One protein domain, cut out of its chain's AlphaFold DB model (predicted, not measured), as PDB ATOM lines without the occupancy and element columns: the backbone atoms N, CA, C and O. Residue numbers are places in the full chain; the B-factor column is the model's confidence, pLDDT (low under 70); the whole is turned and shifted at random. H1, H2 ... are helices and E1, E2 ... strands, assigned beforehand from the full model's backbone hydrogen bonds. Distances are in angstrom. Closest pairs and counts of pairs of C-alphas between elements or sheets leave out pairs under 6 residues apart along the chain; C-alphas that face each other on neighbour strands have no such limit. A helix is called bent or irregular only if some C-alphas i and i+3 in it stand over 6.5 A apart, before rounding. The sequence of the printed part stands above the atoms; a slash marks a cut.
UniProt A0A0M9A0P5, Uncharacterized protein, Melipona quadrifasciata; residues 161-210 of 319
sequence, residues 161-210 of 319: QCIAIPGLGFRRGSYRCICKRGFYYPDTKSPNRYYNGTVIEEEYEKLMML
ATOM      1  N   GLN A 161     196.466 160.587 217.331       71.25
ATOM      2  CA  GLN A 161     195.919 161.641 218.174       71.25
ATOM      3  C   GLN A 161     195.406 161.003 219.466       71.25
ATOM      4  O   GLN A 161     194.510 160.162 219.424       71.25
ATOM      5  N   CYS A 162     195.975 161.392 220.605       77.94
ATOM      6  CA  CYS A 162     195.657 160.809 221.907       77.94
ATOM      7  C   CYS A 162     194.730 161.719 222.715       77.94
ATOM      8  O   CYS A 162     194.898 162.937 222.707       77.94
ATOM      9  N   ILE A 163     193.743 161.118 223.378       79.50
ATOM     10  CA  ILE A 163     192.696 161.786 224.155       79.50
ATOM     11  C   ILE A 163     192.622 161.097 225.520       79.50
ATOM     12  O   ILE A 163     192.594 159.866 225.577       79.50
ATOM     13  N   ALA A 164     192.597 161.873 226.605       79.50
ATOM     14  CA  ALA A 164     192.439 161.345 227.959       79.50
ATOM     15  C   ALA A 164     191.087 160.629 228.127       79.50
ATOM     16  O   ALA A 164     190.096 160.992 227.487       79.50
ATOM     17  N   ILE A 165     191.054 159.593 228.966       81.62
ATOM     18  CA  ILE A 165     189.823 158.863 229.284       81.62
ATOM     19  C   ILE A 165     189.263 159.429 230.598       81.62
ATOM     20  O   ILE A 165     189.951 159.345 231.617       81.62
ATOM     21  N   PRO A 166     188.042 159.998 230.603       75.56
ATOM     22  CA  PRO A 166     187.458 160.565 231.815       75.56
ATOM     23  C   PRO A 166     187.202 159.475 232.867       75.56
ATOM     24  O   PRO A 166     186.823 158.355 232.519       75.56
ATOM     25  N   GLY A 167     187.401 159.797 234.149       75.81
ATOM     26  CA  GLY A 167     187.114 158.896 235.274       75.81
ATOM     27  C   GLY A 167     188.235 157.922 235.662       75.81
ATOM     28  O   GLY A 167     188.086 157.194 236.642       75.81
ATOM     29  N   LEU A 168     189.365 157.910 234.943       70.56
ATOM     30  CA  LEU A 168     190.557 157.120 235.307       70.56
ATOM     31  C   LEU A 168     191.658 157.954 235.997       70.56
ATOM     32  O   LEU A 168     192.616 157.389 236.534       70.56
ATOM     33  N   GLY A 169     191.497 159.281 236.034       66.06
ATOM     34  CA  GLY A 169     192.453 160.225 236.612       66.06
ATOM     35  C   GLY A 169     193.780 160.307 235.848       66.06
ATOM     36  O   GLY A 169     193.964 159.719 234.780       66.06
ATOM     37  N   PHE A 170     194.752 161.028 236.415       63.59
ATOM     38  CA  PHE A 170     196.062 161.254 235.792       63.59
ATOM     39  C   PHE A 170     197.034 160.081 236.016       63.59
ATOM     40  O   PHE A 170     198.081 160.210 236.654       63.59
ATOM     41  N   ARG A 171     196.680 158.891 235.521       70.38
ATOM     42  CA  ARG A 171     197.536 157.694 235.604       70.38
ATOM     43  C   ARG A 171     198.146 157.361 234.246       70.38
ATOM     44  O   ARG A 171     197.493 157.524 233.215       70.38
ATOM     45  N   ARG A 172     199.382 156.840 234.241       72.12
ATOM     46  CA  ARG A 172     200.007 156.286 233.024       72.12
ATOM     47  C   ARG A 172     199.047 155.287 232.371       72.12
ATOM     48  O   ARG A 172     198.433 154.484 233.067       72.12
ATOM     49  N   GLY A 173     198.872 155.398 231.057       74.56
ATOM     50  CA  GLY A 173     197.935 154.578 230.287       74.56
ATOM     51  C   GLY A 173     196.468 155.038 230.279       74.56
ATOM     52  O   GLY A 173     195.683 154.479 229.517       74.56
ATOM     53  N   SER A 174     196.089 156.084 231.030       80.69
ATOM     54  CA  SER A 174     194.704 156.614 231.097       80.69
ATOM     55  C   SER A 174     194.342 157.532 229.924       80.69
ATOM     56  O   SER A 174     193.758 158.606 230.070       80.69
ATOM     57  N   TYR A 175     194.714 157.113 228.721       80.50
ATOM     58  CA  TYR A 175     194.409 157.800 227.474       80.50
ATOM     59  C   TYR A 175     194.132 156.774 226.376       80.50
ATOM     60  O   TYR A 175     194.515 155.612 226.476       80.50
ATOM     61  N   ARG A 176     193.464 157.194 225.306       81.88
ATOM     62  CA  ARG A 176     193.283 156.400 224.085       81.88
ATOM     63  C   ARG A 176     193.833 157.157 222.893       81.88
ATOM     64  O   ARG A 176     193.636 158.366 222.799       81.88
ATOM     65  N   CYS A 177     194.487 156.463 221.970       77.31
ATOM     66  CA  CYS A 177     195.007 157.068 220.748       77.31
ATOM     67  C   CYS A 177     194.249 156.584 219.517       77.31
ATOM     68  O   CYS A 177     194.087 155.388 219.284       77.31
ATOM     69  N   ILE A 178     193.801 157.541 218.714       75.19
ATOM     70  CA  ILE A 178     193.020 157.349 217.494       75.19
ATOM     71  C   ILE A 178     193.878 157.784 216.305       75.19
ATOM     72  O   ILE A 178     194.672 158.719 216.415       75.19
ATOM     73  N   CYS A 179     193.746 157.124 215.156       68.75
ATOM     74  CA  CYS A 179     194.448 157.533 213.941       68.75
ATOM     75  C   CYS A 179     194.002 158.936 213.480       68.75
ATOM     76  O   CYS A 179     192.815 159.264 213.477       68.75
ATOM     77  N   LYS A 180     194.958 159.769 213.061       64.69
ATOM     78  CA  LYS A 180     194.700 161.068 212.425       64.69
ATOM     79  C   LYS A 180     193.993 160.869 211.082       64.69
ATOM     80  O   LYS A 180     194.120 159.827 210.442       64.69
ATOM     81  N   ARG A 181     193.303 161.912 210.608       56.50
ATOM     82  CA  ARG A 181     192.655 161.917 209.282       56.50
ATOM     83  C   ARG A 181     193.649 161.495 208.189       56.50
ATOM     84  O   ARG A 181     194.739 162.057 208.104       56.50
ATOM     85  N   GLY A 182     193.260 160.518 207.366       54.28
ATOM     86  CA  GLY A 182     194.102 159.934 206.312       54.28
ATOM     87  C   GLY A 182     194.903 158.691 206.727       54.28
ATOM     88  O   GLY A 182     195.572 158.105 205.881       54.28
ATOM     89  N   PHE A 183     194.810 158.273 207.991       59.50
ATOM     90  CA  PHE A 183     195.374 157.028 208.515       59.50
ATOM     91  C   PHE A 183     194.259 156.169 209.119       59.50
ATOM     92  O   PHE A 183     193.255 156.698 209.601       59.50
ATOM     93  N   TYR A 184     194.423 154.848 209.093       51.94
ATOM     94  CA  TYR A 184     193.411 153.897 209.555       51.94
ATOM     95  C   TYR A 184     193.993 152.879 210.535       51.94
ATOM     96  O   TYR A 184     195.180 152.553 210.493       51.94
ATOM     97  N   TYR A 185     193.128 152.385 211.420       62.16
ATOM     98  CA  TYR A 185     193.449 151.278 212.311       62.16
ATOM     99  C   TYR A 185     193.601 149.988 211.479       62.16
ATOM    100  O   TYR A 185     192.750 149.760 210.614       62.16
ATOM    101  N   PRO A 186     194.643 149.157 211.701       59.41
ATOM    102  CA  PRO A 186     194.955 148.009 210.843       59.41
ATOM    103  C   PRO A 186     193.783 147.042 210.673       59.41
ATOM    104  O   PRO A 186     193.504 146.590 209.565       59.41
ATOM    105  N   ASP A 187     193.064 146.775 211.763       60.41
ATOM    106  CA  ASP A 187     191.859 145.957 211.730       60.41
ATOM    107  C   ASP A 187     190.610 146.825 211.532       60.41
ATOM    108  O   ASP A 187     189.990 147.335 212.467       60.41
ATOM    109  N   THR A 188     190.215 146.982 210.273       65.12
ATOM    110  CA  THR A 188     189.013 147.741 209.905       65.12
ATOM    111  C   THR A 188     187.707 147.094 210.388       65.12
ATOM    112  O   THR A 188     186.681 147.783 210.431       65.12
ATOM    113  N   LYS A 189     187.728 145.812 210.782       71.44
ATOM    114  CA  LYS A 189     186.557 145.052 211.244       71.44
ATOM    115  C   LYS A 189     186.376 145.093 212.762       71.44
ATOM    116  O   LYS A 189     185.299 144.755 213.241       71.44
ATOM    117  N   SER A 190     187.387 145.541 213.506       69.25
ATOM    118  CA  SER A 190     187.295 145.699 214.958       69.25
ATOM    119  C   SER A 190     186.198 146.709 215.348       69.25
ATOM    120  O   SER A 190     186.121 147.788 214.742       69.25
ATOM    121  N   PRO A 191     185.394 146.421 216.394       78.19
ATOM    122  CA  PRO A 191     184.442 147.382 216.958       78.19
ATOM    123  C   PRO A 191     185.151 148.593 217.586       78.19
ATOM    124  O   PRO A 191     184.617 149.701 217.583       78.19
ATOM    125  N   ASN A 192     186.383 148.406 218.068       77.19
ATOM    126  CA  ASN A 192     187.185 149.431 218.724       77.19
ATOM    127  C   ASN A 192     188.399 149.781 217.856       77.19
ATOM    128  O   ASN A 192     189.379 149.040 217.794       77.19
ATOM    129  N   ARG A 193     188.333 150.931 217.176       71.81
ATOM    130  CA  ARG A 193     189.378 151.436 216.263       71.81
ATOM    131  C   ARG A 193     190.302 152.446 216.944       71.81
ATOM    132  O   ARG A 193     190.503 153.557 216.453       71.81
ATOM    133  N   TYR A 194     190.811 152.087 218.114       77.00
ATOM    134  CA  TYR A 194     191.722 152.920 218.891       77.00
ATOM    135  C   TYR A 194     192.714 152.046 219.655       77.00
ATOM    136  O   TYR A 194     192.433 150.893 219.972       77.00
ATOM    137  N   TYR A 195     193.867 152.618 219.971       76.50
ATOM    138  CA  TYR A 195     194.869 151.990 220.821       76.50
ATOM    139  C   TYR A 195     194.679 152.452 222.265       76.50
ATOM    140  O   TYR A 195     194.545 153.651 222.526       76.50
ATOM    141  N   ASN A 196     194.670 151.504 223.201       83.44
ATOM    142  CA  ASN A 196     194.659 151.800 224.632       83.44
ATOM    143  C   ASN A 196     196.021 152.341 225.072       83.44
ATOM    144  O   ASN A 196     197.051 151.790 224.692       83.44
ATOM    145  N   GLY A 197     196.024 153.374 225.913       78.94
ATOM    146  CA  GLY A 197     197.239 154.005 226.418       78.94
ATOM    147  C   GLY A 197     198.141 153.026 227.157       78.94
ATOM    148  O   GLY A 197     199.337 153.032 226.916       78.94
ATOM    149  N   THR A 198     197.589 152.125 227.974       81.56
ATOM    150  CA  THR A 198     198.377 151.091 228.675       81.56
ATOM    151  C   THR A 198     199.196 150.238 227.707       81.56
ATOM    152  O   THR A 198     200.392 150.065 227.898       81.56
ATOM    153  N   VAL A 199     198.572 149.795 226.611       79.56
ATOM    154  CA  VAL A 199     199.242 148.995 225.574       79.56
ATOM    155  C   VAL A 199     200.315 149.819 224.863       79.56
ATOM    156  O   VAL A 199     201.378 149.305 224.541       79.56
ATOM    157  N   ILE A 200     200.064 151.109 224.621       75.31
ATOM    158  CA  ILE A 200     201.046 151.998 223.984       75.31
ATOM    159  C   ILE A 200     202.277 152.183 224.869       75.31
ATOM    160  O   ILE A 200     203.391 152.107 224.361       75.31
ATOM    161  N   GLU A 201     202.082 152.427 226.163       77.19
ATOM    162  CA  GLU A 201     203.180 152.602 227.117       77.19
ATOM    163  C   GLU A 201     204.008 151.314 227.248       77.19
ATOM    164  O   GLU A 201     205.228 151.365 227.147       77.19
ATOM    165  N   GLU A 202     203.365 150.146 227.370       74.50
ATOM    166  CA  GLU A 202     204.060 148.850 227.432       74.50
ATOM    167  C   GLU A 202     204.905 148.577 226.180       74.50
ATOM    168  O   GLU A 202     206.049 148.125 226.256       74.50
ATOM    169  N   GLU A 203     204.356 148.854 225.000       63.25
ATOM    170  CA  GLU A 203     205.062 148.663 223.731       63.25
ATOM    171  C   GLU A 203     206.173 149.698 223.532       63.25
ATOM    172  O   GLU A 203     207.201 149.408 222.921       63.25
ATOM    173  N   TYR A 204     206.012 150.897 224.089       67.56
ATOM    174  CA  TYR A 204     207.069 151.900 224.126       67.56
ATOM    175  C   TYR A 204     208.222 151.479 225.045       67.56
ATOM    176  O   TYR A 204     209.389 151.622 224.677       67.56
ATOM    177  N   GLU A 205     207.922 150.894 226.205       68.12
ATOM    178  CA  GLU A 205     208.934 150.330 227.100       68.12
ATOM    179  C   GLU A 205     209.696 149.177 226.429       68.12
ATOM    180  O   GLU A 205     210.928 149.127 226.489       68.12
ATOM    181  N   LYS A 206     208.999 148.294 225.702       65.31
ATOM    182  CA  LYS A 206     209.637 147.234 224.900       65.31
ATOM    183  C   LYS A 206     210.547 147.803 223.813       65.31
ATOM    184  O   LYS A 206     211.655 147.295 223.632       65.31
ATOM    185  N   LEU A 207     210.128 148.878 223.145       55.09
ATOM    186  CA  LEU A 207     210.938 149.575 222.146       55.09
ATOM    187  C   LEU A 207     212.218 150.160 222.755       55.09
ATOM    188  O   LEU A 207     213.290 150.008 222.171       55.09
ATOM    189  N   MET A 208     212.126 150.767 223.938       58.75
ATOM    190  CA  MET A 208     213.291 151.275 224.673       58.75
ATOM    191  C   MET A 208     214.255 150.160 225.094       58.75
ATOM    192  O   MET A 208     215.462 150.377 225.149       58.75
ATOM    193  N   MET A 209     213.739 148.953 225.331       61.66
ATOM    194  CA  MET A 209     214.533 147.759 225.635       61.66
ATOM    195  C   MET A 209     214.971 146.962 224.393       61.66
ATOM    196  O   MET A 209     215.444 145.835 224.539       61.66
ATOM    197  N   LEU A 210     214.815 147.508 223.178       57.88
ATOM    198  CA  LEU A 210     215.159 146.846 221.908       57.88
ATOM    199  C   LEU A 210     214.477 145.476 221.714       57.88
ATOM    200  O   LEU A 210     215.015 144.584 221.055       57.88
TER     201      LEU A 210
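What this domain is: This is residues 161 to 210 of the 319 residues of an uncharacterized protein of Melipona quadrifasciata (UniProt A0A0M9A0P5). A small two-stranded hairpin, E1 and E2, has a long unnamed loop at its side and one helix, H1, whose far part sticks out as an arm. After E2 the loop, residues 180 to 196, swings away and folds back, and its residues 195 to 196 run beside residues 176 to 177 of E2, on the side away from E1; H1 then starts next to E2, and residues 203 to 210 stand free. The printed part has 50 residues, with two named strands and one named helix in the order E1, E2, H1; the sheet has the order E1 - E2 and is antiparallel. The class is mixed, helices and strands, with under half of the residues in named elements. The whole is only just loose, close to compact, with a radius of gyration of the C-alphas of 12.1 A and spans of 33 by 27 by 18 A.

How they stand to each other: E1, residues 161 to 164, and E2, residues 175 to 179, are antiparallel neighbours and form a hairpin, with 157 degrees between their directions. The C-alphas of Cys 162 and Cys 177 face each other at 4.0 A. N 161 and O 178 are within hydrogen-bond range at 2.7 A, and N 176 and O 163 at 2.8 A. Residues 176 to 177 of E2 also make a short antiparallel pairing with residues 195 to 196. H1, residues 197 to 208, has 4 pairs of C-alphas within 8 A of E2, the closest being those of Tyr 175 and Gly 197 at 4.9 A. E1 and H1 are only just apart, with their closest C-alphas 8.3 A from each other. In H1 every O i to N i+4 pair is within hydrogen-bond range.

Where its parts are: E1 begins at C-alpha 161, at (195.919, 161.641, 218.174), and measures 10.4 A from first to last C-alpha. E2 measures 13.5 A, from C-alpha 175 at (194.409, 157.800, 227.474) to C-alpha 179. H1 measures 16.4 A and ends at C-alpha 208, at (213.291, 151.275, 224.673). H1 is not bent.

The domain as a whole: The two C-alphas farthest apart are those of Gly 167 and Leu 210, at 33.3 A. Without residues 203 to 210, the body of 42 residues spans 29 by 18 by 18 A. The printed part has no cut. The link from E1 to E2, 10 residues, is short, and that from E2 to H1, 17 residues, is long. The mean pLDDT of the printed part is 70.5, and 21 residues are under 70: residues 169 to 170, 179 to 188, 190 and 203 to 210.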